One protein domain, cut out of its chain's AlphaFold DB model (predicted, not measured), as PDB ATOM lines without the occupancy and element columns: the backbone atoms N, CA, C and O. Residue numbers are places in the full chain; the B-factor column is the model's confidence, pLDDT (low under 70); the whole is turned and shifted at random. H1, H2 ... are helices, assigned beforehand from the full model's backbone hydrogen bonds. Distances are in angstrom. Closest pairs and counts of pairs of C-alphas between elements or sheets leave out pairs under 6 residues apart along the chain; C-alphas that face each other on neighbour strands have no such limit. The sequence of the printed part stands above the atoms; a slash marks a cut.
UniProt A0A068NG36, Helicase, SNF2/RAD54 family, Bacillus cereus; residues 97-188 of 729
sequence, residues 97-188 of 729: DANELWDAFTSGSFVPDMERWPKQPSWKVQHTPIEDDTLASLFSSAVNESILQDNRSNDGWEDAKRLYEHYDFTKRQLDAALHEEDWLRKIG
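What this domain is: This is residues 97 to 188 of the 729 residues of the protein "Helicase, SNF2/RAD54 family" of Bacillus cereus (UniProt A0A068NG36). Two pairs of helices, H1 with H2 and H4 with H5, make the two ends of this domain, and H3 runs along one side between them, crosswise to H2. H1 and H2 are side by side, H4 and H5 meet at a steep angle, and part of the long link of residues 108 to 132 passes through the middle between the two pairs, where a very short antiparallel pairing joins residues 111 to 112 to residues 123 to 124. The printed part has 92 residues with five named helices, in the order H1, H2, H3, H4, H5, and no named strand. The class is all helix, with 55 of the 92 residues in the named helices. The whole is compact, with a radius of gyration of the C-alphas of 12.3 A and spans of 34 by 28 by 20 A.

How they stand to each other: Start at the first printed residue with H1, residues 97 to 107, and look from it to H2, residues 133 to 149. These two touch, and the closest C-alphas are those of Phe 105 and Val 143, 7.2 A apart. They run the same way at a shallow tilt of 19 degrees. Next comes H3, residues 155 to 165, which H2 touches with residues 144 to 147 alone. Their closest C-alphas are those of Ile 147 and Lys 161, 5.7 A apart, and their lines are about perpendicular, at 89 degrees. H1 and H3 are close but not clearly touching; their closest C-alphas, those of Ser 107 and Gly 156, are 7.9 A apart. Go on to H4, residues 167 to 175: it is close to H3 but not clearly touching it, with the C-alphas of Leu 163 and Thr 170 the closest at 6.8 A, and the two are about perpendicular, at 88 degrees. H4 and the last helix, H5, residues 180 to 186, only just touch, with 3 pairs of C-alphas within 8 A. Their closest C-alphas are those of Leu 174 and Trp 183, 6.0 A apart, and they run opposite ways at a steep tilt of 59 degrees. H4 and H5 are both apart from H1 and from H2, and H3 is apart from H5. In the backbone, every O i to N i+4 pair is within hydrogen-bond range in H1, H2, H3 and H5, while in H4 it is 4 of 5.

Where its parts are: Find C-alpha 97 at (195.521, 258.341, 240.076); from there H1 runs 15.5 A to C-alpha 107. Then look for C-alpha 133 at (196.931, 269.114, 234.372), where H2 begins; it is the longest helix, with 17 residues, and measures 24.1 A from first to last C-alpha. H3, from Asp 155 to Glu 165, is 15.5 A long. H4, from Tyr 167 to Asp 175, is 13.2 A long. H5 begins at Glu 180, is 9.9 A long, and ends at C-alpha 186, at (211.486, 257.947, 215.465).

The domain as a whole: The two C-alphas farthest apart are those of Asn 99 and Ala 176, at 34.4 A, while the first and last printed C-alphas, of Asp 97 and Gly 188, are 28.1 A apart. The printed part runs from 97 to 188 and has no cut. The link from H1 to H2 is long, with 25 residues; those from H2 to H3, H3 to H4 and H4 to H5 are tight, with 5, 1 and 4 residues. The mean pLDDT of the printed part is 86.0, and in the B-factor column of this model one printed residue, Pro 129, is under 70.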
ATOM      1  N   ASP A  97     194.693 258.080 241.267       75.75
ATOM      2  CA  ASP A  97     195.521 258.341 240.076       75.75
ATOM      3  C   ASP A  97     196.990 258.624 240.440       75.75
ATOM      4  O   ASP A  97     197.920 258.170 239.774       75.75
ATOM      5  N   ALA A  98     197.230 259.340 241.544       79.62
ATOM      6  CA  ALA A  98     198.579 259.612 242.030       79.62
ATOM      7  C   ALA A  98     199.315 258.339 242.489       79.62
ATOM      8  O   ALA A  98     200.537 258.284 242.362       79.62
ATOM      9  N   ASN A  99     198.599 257.327 242.995       83.38
ATOM     10  CA  ASN A  99     199.197 256.040 243.363       83.38
ATOM     11  C   ASN A  99     199.665 255.268 242.130       83.38
ATOM     12  O   ASN A  99     200.799 254.799 242.102       83.38
ATOM     13  N   GLU A 100     198.830 255.187 241.092       83.25
ATOM     14  CA  GLU A 100     199.198 254.515 239.840       83.25
ATOM     15  C   GLU A 100     200.402 255.202 239.175       83.25
ATOM     16  O   GLU A 100     201.372 254.550 238.776       83.25
ATOM     17  N   LEU A 101     200.410 256.539 239.145       87.50
ATOM     18  CA  LEU A 101     201.554 257.304 238.651       87.50
ATOM     19  C   LEU A 101     202.802 257.130 239.529       87.50
ATOM     20  O   LEU A 101     203.923 257.192 239.021       87.50
ATOM     21  N   TRP A 102     202.651 256.913 240.835       88.94
ATOM     22  CA  TRP A 102     203.778 256.631 241.724       88.94
ATOM     23  C   TRP A 102     204.390 255.251 241.463       88.94
ATOM     24  O   TRP A 102     205.618 255.112 241.456       88.94
ATOM     25  N   ASP A 103     203.569 254.247 241.166       88.00
ATOM     26  CA  ASP A 103     204.044 252.929 240.744       88.00
ATOM     27  C   ASP A 103     204.789 253.016 239.402       88.00
ATOM     28  O   ASP A 103     205.890 252.477 239.259       88.00
ATOM     29  N   ALA A 104     204.269 253.786 238.441       89.56
ATOM     30  CA  ALA A 104     204.963 254.069 237.184       89.56
ATOM     31  C   ALA A 104     206.293 254.810 237.411       89.56
ATOM     32  O   ALA A 104     207.330 254.432 236.866       89.56
ATOM     33  N   PHE A 105     206.299 255.823 238.278       90.56
ATOM     34  CA  PHE A 105     207.495 256.575 238.650       90.56
ATOM     35  C   PHE A 105     208.565 255.674 239.280       90.56
ATOM     36  O   PHE A 105     209.738 255.736 238.918       90.56
ATOM     37  N   THR A 106     208.190 254.834 240.247       88.44
ATOM     38  CA  THR A 106     209.113 253.919 240.945       88.44
ATOM     39  C   THR A 106     209.656 252.822 240.042       88.44
ATOM     40  O   THR A 106     210.856 252.552 240.087       88.44
ATOM     41  N   SER A 107     208.812 252.247 239.189       88.50
ATOM     42  CA  SER A 107     209.210 251.214 238.232       88.50
ATOM     43  C   SER A 107     209.962 251.751 237.010       88.50
ATOM     44  O   SER A 107     210.689 250.989 236.381       88.50
ATOM     45  N   GLY A 108     209.846 253.043 236.684       89.12
ATOM     46  CA  GLY A 108     210.346 253.591 235.415       89.12
ATOM     47  C   GLY A 108     209.416 253.318 234.225       89.12
ATOM     48  O   GLY A 108     209.816 253.505 233.083       89.12
ATOM     49  N   SER A 109     208.185 252.859 234.473       90.12
ATOM     50  CA  SER A 109     207.203 252.489 233.447       90.12
ATOM     51  C   SER A 109     206.406 253.704 232.958       90.12
ATOM     52  O   SER A 109     205.195 253.798 233.167       90.12
ATOM     53  N   PHE A 110     207.083 254.657 232.320       91.25
ATOM     54  CA  PHE A 110     206.471 255.859 231.753       91.25
ATOM     55  C   PHE A 110     207.100 256.230 230.411       91.25
ATOM     56  O   PHE A 110     208.283 255.999 230.180       91.25
ATOM     57  N   VAL A 111     206.299 256.842 229.542       91.62
ATOM     58  CA  VAL A 111     206.657 257.224 228.172       91.62
ATOM     59  C   VAL A 111     206.650 258.748 228.031       91.62
ATOM     60  O   VAL A 111     205.978 259.435 228.811       91.62
ATOM     61  N   PRO A 112     207.388 259.316 227.066       92.31
ATOM     62  CA  PRO A 112     207.303 260.743 226.789       92.31
ATOM     63  C   PRO A 112     205.897 261.116 226.284       92.31
ATOM     64  O   PRO A 112     205.292 260.405 225.484       92.31
ATOM     65  N   ASP A 113     205.359 262.231 226.768       90.69
ATOM     66  CA  ASP A 113     204.006 262.694 226.448       90.69
ATOM     67  C   ASP A 113     204.005 263.569 225.189       90.69
ATOM     68  O   ASP A 113     204.334 264.753 225.265       90.69
ATOM     69  N   MET A 114     203.593 263.000 224.049       89.25
ATOM     70  CA  MET A 114     203.576 263.662 222.735       89.25
ATOM     71  C   MET A 114     202.875 265.032 222.735       89.25
ATOM     72  O   MET A 114     203.334 265.954 222.061       89.25
ATOM     73  N   GLU A 115     201.786 265.197 223.491       87.00
ATOM     74  CA  GLU A 115     200.992 266.434 223.487       87.00
ATOM     75  C   GLU A 115     201.676 267.564 224.266       87.00
ATOM     76  O   GLU A 115     201.599 268.741 223.897       87.00
ATOM     77  N   ARG A 116     202.367 267.211 225.356       88.88
ATOM     78  CA  ARG A 116     203.012 268.168 226.270       88.88
ATOM     79  C   ARG A 116     204.497 268.379 225.959       88.88
ATOM     80  O   ARG A 116     205.030 269.447 226.280       88.88
ATOM     81  N   TRP A 117     205.131 267.432 225.258       91.12
ATOM     82  CA  TRP A 117     206.545 267.460 224.868       91.12
ATOM     83  C   TRP A 117     206.998 268.742 224.158       91.12
ATOM     84  O   TRP A 117     208.088 269.197 224.475       91.12
ATOM     85  N   PRO A 118     206.229 269.401 223.258       88.12
ATOM     86  CA  PRO A 118     206.690 270.624 222.583       88.12
ATOM     87  C   PRO A 118     207.088 271.765 223.524       88.12
ATOM     88  O   PRO A 118     207.916 272.615 223.168       88.12
ATOM     89  N   LYS A 119     206.436 271.834 224.692       86.94
ATOM     90  CA  LYS A 119     206.619 272.912 225.668       86.94
ATOM     91  C   LYS A 119     207.809 272.620 226.573       86.94
ATOM     92  O   LYS A 119     208.642 273.499 226.774       86.94
ATOM     93  N   GLN A 120     207.874 271.402 227.098       88.88
ATOM     94  CA  GLN A 120     208.913 270.936 228.011       88.88
ATOM     95  C   GLN A 120     208.948 269.400 228.030       88.88
ATOM     96  O   GLN A 120     207.906 268.787 227.764       88.88
ATOM     97  N   PRO A 121     210.074 268.772 228.422       91.75
ATOM     98  CA  PRO A 121     210.132 267.332 228.666       91.75
ATOM     99  C   PRO A 121     209.016 266.916 229.629       91.75
ATOM    100  O   PRO A 121     208.964 267.381 230.770       91.75
ATOM    101  N   SER A 122     208.079 266.111 229.140       92.94
ATOM    102  CA  SER A 122     206.847 265.751 229.849       92.94
ATOM    103  C   SER A 122     206.595 264.258 229.717       92.94
ATOM    104  O   SER A 122     206.871 263.679 228.674       92.94
ATOM    105  N   TRP A 123     206.067 263.625 230.755       92.44
ATOM    106  CA  TRP A 123     205.980 262.170 230.851       92.44
ATOM    107  C   TRP A 123     204.560 261.750 231.212       92.44
ATOM    108  O   TRP A 123     203.870 262.461 231.945       92.44
ATOM    109  N   LYS A 124     204.139 260.582 230.732       90.50
ATOM    110  CA  LYS A 124     202.845 259.969 231.058       90.50
ATOM    111  C   LYS A 124     202.963 258.451 231.157       90.50
ATOM    112  O   LYS A 124     203.980 257.870 230.779       90.50
ATOM    113  N   VAL A 125     201.916 257.794 231.641       88.50
ATOM    114  CA  VAL A 125     201.815 256.331 231.590       88.50
ATOM    115  C   VAL A 125     201.333 255.911 230.205       88.50
ATOM    116  O   VAL A 125     200.493 256.570 229.589       88.50
ATOM    117  N   GLN A 126     201.900 254.824 229.684       80.88
ATOM    118  CA  GLN A 126     201.550 254.329 228.358       80.88
ATOM    119  C   GLN A 126     200.056 253.977 228.300       80.88
ATOM    120  O   GLN A 126     199.562 253.246 229.151       80.88
ATOM    121  N   HIS A 127     199.348 254.487 227.289       76.88
ATOM    122  CA  HIS A 127     197.902 254.292 227.080       76.88
ATOM    123  C   HIS A 127     196.963 254.868 228.160       76.88
ATOM    124  O   HIS A 127     195.751 254.692 228.037       76.88
ATOM    125  N   THR A 128     197.478 255.617 229.140       77.06
ATOM    126  CA  THR A 128     196.667 256.255 230.189       77.06
ATOM    127  C   THR A 128     196.901 257.771 230.173       77.06
ATOM    128  O   THR A 128     197.941 258.237 230.651       77.06
ATOM    129  N   PRO A 129     195.986 258.575 229.594       68.88
ATOM    130  CA  PRO A 129     196.099 260.025 229.654       68.88
ATOM    131  C   PRO A 129     195.879 260.504 231.092       68.88
ATOM    132  O   PRO A 129     194.987 260.029 231.790       68.88
ATOM    133  N   ILE A 130     196.681 261.473 231.527       76.31
ATOM    134  CA  ILE A 130     196.489 262.120 232.824       76.31
ATOM    135  C   ILE A 130     195.518 263.285 232.603       76.31
ATOM    136  O   ILE A 130     195.903 264.303 232.026       76.31
ATOM    137  N   GLU A 131     194.258 263.120 233.016       73.19
ATOM    138  CA  GLU A 131     193.201 264.126 232.809       73.19
ATOM    139  C   GLU A 131     193.459 265.426 233.591       73.19
ATOM    140  O   GLU A 131     193.110 266.514 233.128       73.19
ATOM    141  N   ASP A 132     194.098 265.337 234.763       80.31
ATOM    142  CA  ASP A 132     194.410 266.498 235.598       80.31
ATOM    143  C   ASP A 132     195.768 267.124 235.241       80.31
ATOM    144  O   ASP A 132     196.838 266.538 235.434       80.31
ATOM    145  N   ASP A 133     195.734 268.372 234.774       79.81
ATOM    146  CA  ASP A 133     196.931 269.114 234.372       79.81
ATOM    147  C   ASP A 133     197.929 269.351 235.507       79.81
ATOM    148  O   ASP A 133     199.145 269.382 235.280       79.81
ATOM    149  N   THR A 134     197.432 269.525 236.730       79.31
ATOM    150  CA  THR A 134     198.260 269.754 237.916       79.31
ATOM    151  C   THR A 134     199.061 268.508 238.274       79.31
ATOM    152  O   THR A 134     200.267 268.606 238.517       79.31
ATOM    153  N   LEU A 135     198.421 267.338 238.264       82.50
ATOM    154  CA  LEU A 135     199.053 266.056 238.550       82.50
ATOM    155  C   LEU A 135     200.037 265.652 237.446       82.50
ATOM    156  O   LEU A 135     201.161 265.255 237.750       82.50
ATOM    157  N   ALA A 136     199.669 265.835 236.177       85.56
ATOM    158  CA  ALA A 136     200.544 265.566 235.035       85.56
ATOM    159  C   ALA A 136     201.822 266.424 235.054       85.56
ATOM    160  O   ALA A 136     202.930 265.934 234.809       85.56
ATOM    161  N   SER A 137     201.678 267.715 235.382       87.12
ATOM    162  CA  SER A 137     202.805 268.640 235.533       87.12
ATOM    163  C   SER A 137     203.711 268.245 236.700       87.12
ATOM    164  O   SER A 137     204.937 268.239 236.559       87.12
ATOM    165  N   LEU A 138     203.122 267.862 237.839       87.12
ATOM    166  CA  LEU A 138     203.867 267.394 239.007       87.12
ATOM    167  C   LEU A 138     204.644 266.107 238.708       87.12
ATOM    168  O   LEU A 138     205.839 266.049 238.997       87.12
ATOM    169  N   PHE A 139     203.996 265.114 238.095       90.44
ATOM    170  CA  PHE A 139     204.620 263.856 237.687       90.44
ATOM    171  C   PHE A 139     205.805 264.108 236.748       90.44
ATOM    172  O   PHE A 139     206.927 263.689 237.032       90.44
ATOM    173  N   SER A 140     205.593 264.898 235.692       92.75
ATOM    174  CA  SER A 140     206.653 265.255 234.742       92.75
ATOM    175  C   SER A 140     207.816 265.992 235.413       92.75
ATOM    176  O   SER A 140     208.983 265.694 235.158       92.75
ATOM    177  N   SER A 141     207.512 266.928 236.315       91.06
ATOM    178  CA  SER A 141     208.521 267.692 237.056       91.06
ATOM    179  C   SER A 141     209.320 266.814 238.020       91.06
ATOM    180  O   SER A 141     210.524 267.015 238.170       91.06
ATOM    181  N   ALA A 142     208.678 265.828 238.651       90.25
ATOM    182  CA  ALA A 142     209.335 264.851 239.514       90.25
ATOM    183  C   ALA A 142     210.271 263.925 238.720       90.25
ATOM    184  O   ALA A 142     211.375 263.626 239.187       90.25
ATOM    185  N   VAL A 143     209.863 263.496 237.518       92.69
ATOM    186  CA  VAL A 143     210.708 262.701 236.611       92.69
ATOM    187  C   VAL A 143     211.928 263.508 236.175       92.69
ATOM    188  O   VAL A 143     213.055 263.067 236.389       92.69
ATOM    189  N   ASN A 144     211.729 264.728 235.668       93.00
ATOM    190  CA  ASN A 144     212.823 265.605 235.239       93.00
ATOM    191  C   ASN A 144     213.805 265.918 236.380       93.00
ATOM    192  O   ASN A 144     215.019 265.878 236.185       93.00
ATOM    193  N   GLU A 145     213.297 266.192 237.588       91.06
ATOM    194  CA  GLU A 145     214.137 266.389 238.774       91.06
ATOM    195  C   GLU A 145     214.986 265.146 239.078       91.06
ATOM    196  O   GLU A 145     216.176 265.265 239.363       91.06
ATOM    197  N   SER A 146     214.393 263.954 238.989       90.44
ATOM    198  CA  SER A 146     215.081 262.690 239.279       90.44
ATOM    199  C   SER A 146     216.146 262.348 238.234       90.44
ATOM    200  O   SER A 146     217.205 261.845 238.608       90.44
ATOM    201  N   ILE A 147     215.899 262.674 236.956       90.81
ATOM    202  CA  ILE A 147     216.886 262.575 235.869       90.81
ATOM    203  C   ILE A 147     218.077 263.500 236.152       90.81
ATOM    204  O   ILE A 147     219.223 263.062 236.108       90.81
ATOM    205  N   LEU A 148     217.818 264.769 236.496       88.81
ATOM    206  CA  LEU A 148     218.866 265.759 236.781       88.81
ATOM    207  C   LEU A 148     219.717 265.403 238.006       88.81
ATOM    208  O   LEU A 148     220.896 265.750 238.056       88.81
ATOM    209  N   GLN A 149     219.120 264.753 239.004       86.44
ATOM    210  CA  GLN A 149     219.828 264.318 240.206       86.44
ATOM    211  C   GLN A 149     220.558 262.977 240.033       86.44
ATOM    212  O   GLN A 149     221.317 262.607 240.921       86.44
ATOM    213  N   ASP A 150     220.335 262.264 238.923       81.88
ATOM    214  CA  ASP A 150     220.933 260.957 238.610       81.88
ATOM    215  C   ASP A 150     220.740 259.898 239.716       81.88
ATOM    216  O   ASP A 150     221.600 259.065 239.997       81.88
ATOM    217  N   ASN A 151     219.589 259.952 240.391       77.44
ATOM    218  CA  ASN A 151     219.325 259.172 241.603       77.44
ATOM    219  C   ASN A 151     218.633 257.820 241.339       77.44
ATOM    220  O   ASN A 151     218.312 257.103 242.291       77.44
ATOM    221  N   ARG A 152     218.354 257.467 240.075       80.25
ATOM    222  CA  ARG A 152     217.650 256.236 239.673       80.25
ATOM    223  C   ARG A 152     218.286 255.634 238.422       80.25
ATOM    224  O   ARG A 152     218.614 256.363 237.498       80.25
ATOM    225  N   SER A 153     218.439 254.311 238.406       76.62
ATOM    226  CA  SER A 153     219.041 253.560 237.297       76.62
ATOM    227  C   SER A 153     218.266 252.266 237.041       76.62
ATOM    228  O   SER A 153     218.349 251.303 237.802       76.62
ATOM    229  N   ASN A 154     217.457 252.279 235.987       88.62
ATOM    230  CA  ASN A 154     216.887 251.109 235.322       88.62
ATOM    231  C   ASN A 154     216.617 251.475 233.852       88.62
ATOM    232  O   ASN A 154     216.693 252.657 233.513       88.62
ATOM    233  N   ASP A 155     216.276 250.494 233.016       82.69
ATOM    234  CA  ASP A 155     216.102 250.681 231.567       82.69
ATOM    235  C   ASP A 155     215.187 251.877 231.227       82.69
ATOM    236  O   ASP A 155     215.571 252.757 230.459       82.69
ATOM    237  N   GLY A 156     214.026 251.993 231.886       85.00
ATOM    238  CA  GLY A 156     213.089 253.101 231.661       85.00
ATOM    239  C   GLY A 156     213.641 254.474 232.066       85.00
ATOM    240  O   GLY A 156     213.430 255.464 231.366       85.00
ATOM    241  N   TRP A 157     214.399 254.550 233.165       90.25
ATOM    242  CA  TRP A 157     215.068 255.783 233.601       90.25
ATOM    243  C   TRP A 157     216.262 256.158 232.710       90.25
ATOM    244  O   TRP A 157     216.498 257.347 232.489       90.25
ATOM    245  N   GLU A 158     216.995 255.178 232.179       88.19
ATOM    246  CA  GLU A 158     218.096 255.400 231.235       88.19
ATOM    247  C   GLU A 158     217.584 255.917 229.886       88.19
ATOM    248  O   GLU A 158     218.109 256.907 229.363       88.19
ATOM    249  N   ASP A 159     216.504 255.330 229.364       87.06
ATOM    250  CA  ASP A 159     215.830 255.823 228.162       87.06
ATOM    251  C   ASP A 159     215.271 257.233 228.375       87.06
ATOM    252  O   ASP A 159     215.465 258.122 227.537       87.06
ATOM    253  N   ALA A 160     214.643 257.482 229.526       89.12
ATOM    254  CA  ALA A 160     214.128 258.800 229.863       89.12
ATOM    255  C   ALA A 160     215.243 259.857 229.946       89.12
ATOM    256  O   ALA A 160     215.104 260.957 229.404       89.12
ATOM    257  N   LYS A 161     216.381 259.512 230.562       90.44
ATOM    258  CA  LYS A 161     217.574 260.368 230.631       90.44
ATOM    259  C   LYS A 161     218.118 260.685 229.239       90.44
ATOM    260  O   LYS A 161     218.329 261.856 228.929       90.44
ATOM    261  N   ARG A 162     218.260 259.677 228.368       90.06
ATOM    262  CA  ARG A 162     218.710 259.858 226.977       90.06
ATOM    263  C   ARG A 162     217.822 260.844 226.219       90.06
ATOM    264  O   ARG A 162     218.334 261.733 225.538       90.06
ATOM    265  N   LEU A 163     216.502 260.688 226.332       89.94
ATOM    266  CA  LEU A 163     215.529 261.559 225.668       89.94
ATOM    267  C   LEU A 163     215.533 262.984 226.238       89.94
ATOM    268  O   LEU A 163     215.420 263.938 225.468       89.94
ATOM    269  N   TYR A 164     215.694 263.130 227.556       89.50
ATOM    270  CA  TYR A 164     215.796 264.425 228.229       89.50
ATOM    271  C   TYR A 164     217.044 265.203 227.784       89.50
ATOM    272  O   TYR A 164     216.954 266.386 227.458       89.50
ATOM    273  N   GLU A 165     218.201 264.540 227.701       89.19
ATOM    274  CA  GLU A 165     219.459 265.149 227.235       89.19
ATOM    275  C   GLU A 165     219.402 265.568 225.756       89.19
ATOM    276  O   GLU A 165     219.996 266.573 225.371       89.19
ATOM    277  N   HIS A 166     218.645 264.838 224.933       87.25
ATOM    278  CA  HIS A 166     218.482 265.097 223.499       87.25
ATOM    279  C   HIS A 166     217.121 265.731 223.170       87.25
ATOM    280  O   HIS A 166     216.558 265.496 222.096       87.25
ATOM    281  N   TYR A 167     216.578 266.545 224.080       86.69
ATOM    282  CA  TYR A 167     215.250 267.146 223.943       86.69
ATOM    283  C   TYR A 167     215.060 267.918 222.627       86.69
ATOM    284  O   TYR A 167     214.046 267.746 221.956       86.69
ATOM    285  N   ASP A 168     216.049 268.704 222.193       82.19
ATOM    286  CA  ASP A 168     215.950 269.462 220.937       82.19
ATOM    287  C   ASP A 168     215.831 268.552 219.705       82.19
ATOM    288  O   ASP A 168     215.109 268.868 218.759       82.19
ATOM    289  N   PHE A 169     216.512 267.404 219.716       81.50
ATOM    290  CA  PHE A 169     216.422 266.418 218.643       81.50
ATOM    291  C   PHE A 169     215.064 265.705 218.659       81.50
ATOM    292  O   PHE A 169     214.394 265.632 217.631       81.50
ATOM    293  N   THR A 170     214.617 265.234 219.827       83.75
ATOM    294  CA  THR A 170     213.340 264.508 219.977       83.75
ATOM    295  C   THR A 170     212.129 265.397 219.698       83.75
ATOM    296  O   THR A 170     211.141 264.939 219.122       83.75
ATOM    297  N   LYS A 171     212.228 266.688 220.033       84.06
ATOM    298  CA  LYS A 171     211.234 267.705 219.698       84.06
ATOM    299  C   LYS A 171     211.110 267.908 218.188       84.06
ATOM    300  O   LYS A 171     209.993 267.974 217.699       84.06
ATOM    301  N   ARG A 172     212.216 267.945 217.437       79.94
ATOM    302  CA  ARG A 172     212.172 268.063 215.963       79.94
ATOM    303  C   ARG A 172     211.562 266.836 215.284       79.94
ATOM    304  O   ARG A 172     210.880 266.972 214.277       79.94
ATOM    305  N   GLN A 173     211.763 265.641 215.845       82.44
ATOM    306  CA  GLN A 173     211.128 264.415 215.335       82.44
ATOM    307  C   GLN A 173     209.595 264.445 215.440       82.44
ATOM    308  O   GLN A 173     208.915 263.749 214.688       82.44
ATOM    309  N   LEU A 174     209.043 265.258 216.347       84.38
ATOM    310  CA  LEU A 174     207.600 265.424 216.525       84.38
ATOM    311  C   LEU A 174     206.936 266.080 215.306       84.38
ATOM    312  O   LEU A 174     205.833 265.697 214.909       84.38
ATOM    313  N   ASP A 175     207.615 267.052 214.696       80.62
ATOM    314  CA  ASP A 175     207.079 267.813 213.565       80.62
ATOM    315  C   ASP A 175     206.821 266.892 212.363       80.62
ATOM    316  O   ASP A 175     205.808 267.035 211.677       80.62
ATOM    317  N   ALA A 176     207.663 265.867 212.198       80.44
ATOM    318  CA  ALA A 176     207.571 264.852 211.150       80.44
ATOM    319  C   ALA A 176     206.637 263.672 211.474       80.44
ATOM    320  O   ALA A 176     206.347 262.875 210.583       80.44
ATOM    321  N   ALA A 177     206.227 263.504 212.734       83.50
ATOM    322  CA  ALA A 177     205.456 262.345 213.172       83.50
ATOM    323  C   ALA A 177     203.955 262.512 212.897       83.50
ATOM    324  O   ALA A 177     203.391 263.598 213.086       83.50
ATOM    325  N   LEU A 178     203.298 261.426 212.484       83.38
ATOM    326  CA  LEU A 178     201.848 261.421 212.244       83.38
ATOM    327  C   LEU A 178     201.039 261.157 213.516       83.38
ATOM    328  O   LEU A 178     200.040 261.827 213.766       83.38
ATOM    329  N   HIS A 179     201.482 260.195 214.321       85.69
ATOM    330  CA  HIS A 179     200.830 259.772 215.557       85.69
ATOM    331  C   HIS A 179     201.868 259.349 216.606       85.69
ATOM    332  O   HIS A 179     203.065 259.266 216.327       85.69
ATOM    333  N   GLU A 180     201.406 259.068 217.826       85.56
ATOM    334  CA  GLU A 180     202.272 258.826 218.986       85.56
ATOM    335  C   GLU A 180     203.233 257.650 218.791       85.56
ATOM    336  O   GLU A 180     204.430 257.800 219.019       85.56
ATOM    337  N   GLU A 181     202.759 256.501 218.301       85.31
ATOM    338  CA  GLU A 181     203.653 255.357 218.068       85.31
ATOM    339  C   GLU A 181     204.748 255.635 217.027       85.31
ATOM    340  O   GLU A 181     205.873 255.159 217.176       85.31
ATOM    341  N   ASP A 182     204.443 256.402 215.974       84.94
ATOM    342  CA  ASP A 182     205.426 256.784 214.958       84.94
ATOM    343  C   ASP A 182     206.503 257.689 215.569       84.94
ATOM    344  O   ASP A 182     207.701 257.455 215.396       84.94
ATOM    345  N   TRP A 183     206.087 258.658 216.389       88.44
ATOM    346  CA  TRP A 183     207.015 259.504 217.131       88.44
ATOM    347  C   TRP A 183     207.907 258.698 218.085       88.44
ATOM    348  O   TRP A 183     209.127 258.872 218.065       88.44
ATOM    349  N   LEU A 184     207.334 257.766 218.857       87.56
ATOM    350  CA  LEU A 184     208.078 256.906 219.785       87.56
ATOM    351  C   LEU A 184     209.118 256.028 219.067       87.56
ATOM    352  O   LEU A 184     210.221 255.841 219.585       87.56
ATOM    353  N   ARG A 185     208.819 255.530 217.860       86.75
ATOM    354  CA  ARG A 185     209.797 254.811 217.019       86.75
ATOM    355  C   ARG A 185     210.890 255.751 216.493       86.75
ATOM    356  O   ARG A 185     212.070 255.422 216.590       86.75
ATOM    357  N   LYS A 186     210.533 256.946 215.998       82.88
ATOM    358  CA  LYS A 186     211.486 257.947 215.465       82.88
ATOM    359  C   LYS A 186     212.501 258.434 216.506       82.88
ATOM    360  O   LYS A 186     213.665 258.640 216.170       82.88
ATOM    361  N   ILE A 187     212.093 258.585 217.768       85.25
ATOM    362  CA  ILE A 187     213.000 258.946 218.879       85.25
ATOM    363  C   ILE A 187     213.741 257.731 219.477       85.25
ATOM    364  O   ILE A 187     214.505 257.872 220.439       85.25
ATOM    365  N   GLY A 188     213.520 256.537 218.916       81.19
ATOM    366  CA  GLY A 188     214.154 255.284 219.320       81.19
ATOM    367  C   GLY A 188     213.701 254.768 220.685       81.19
ATOM    368  O   GLY A 188     214.483 254.095 221.354       81.19
TER     369      GLY A 188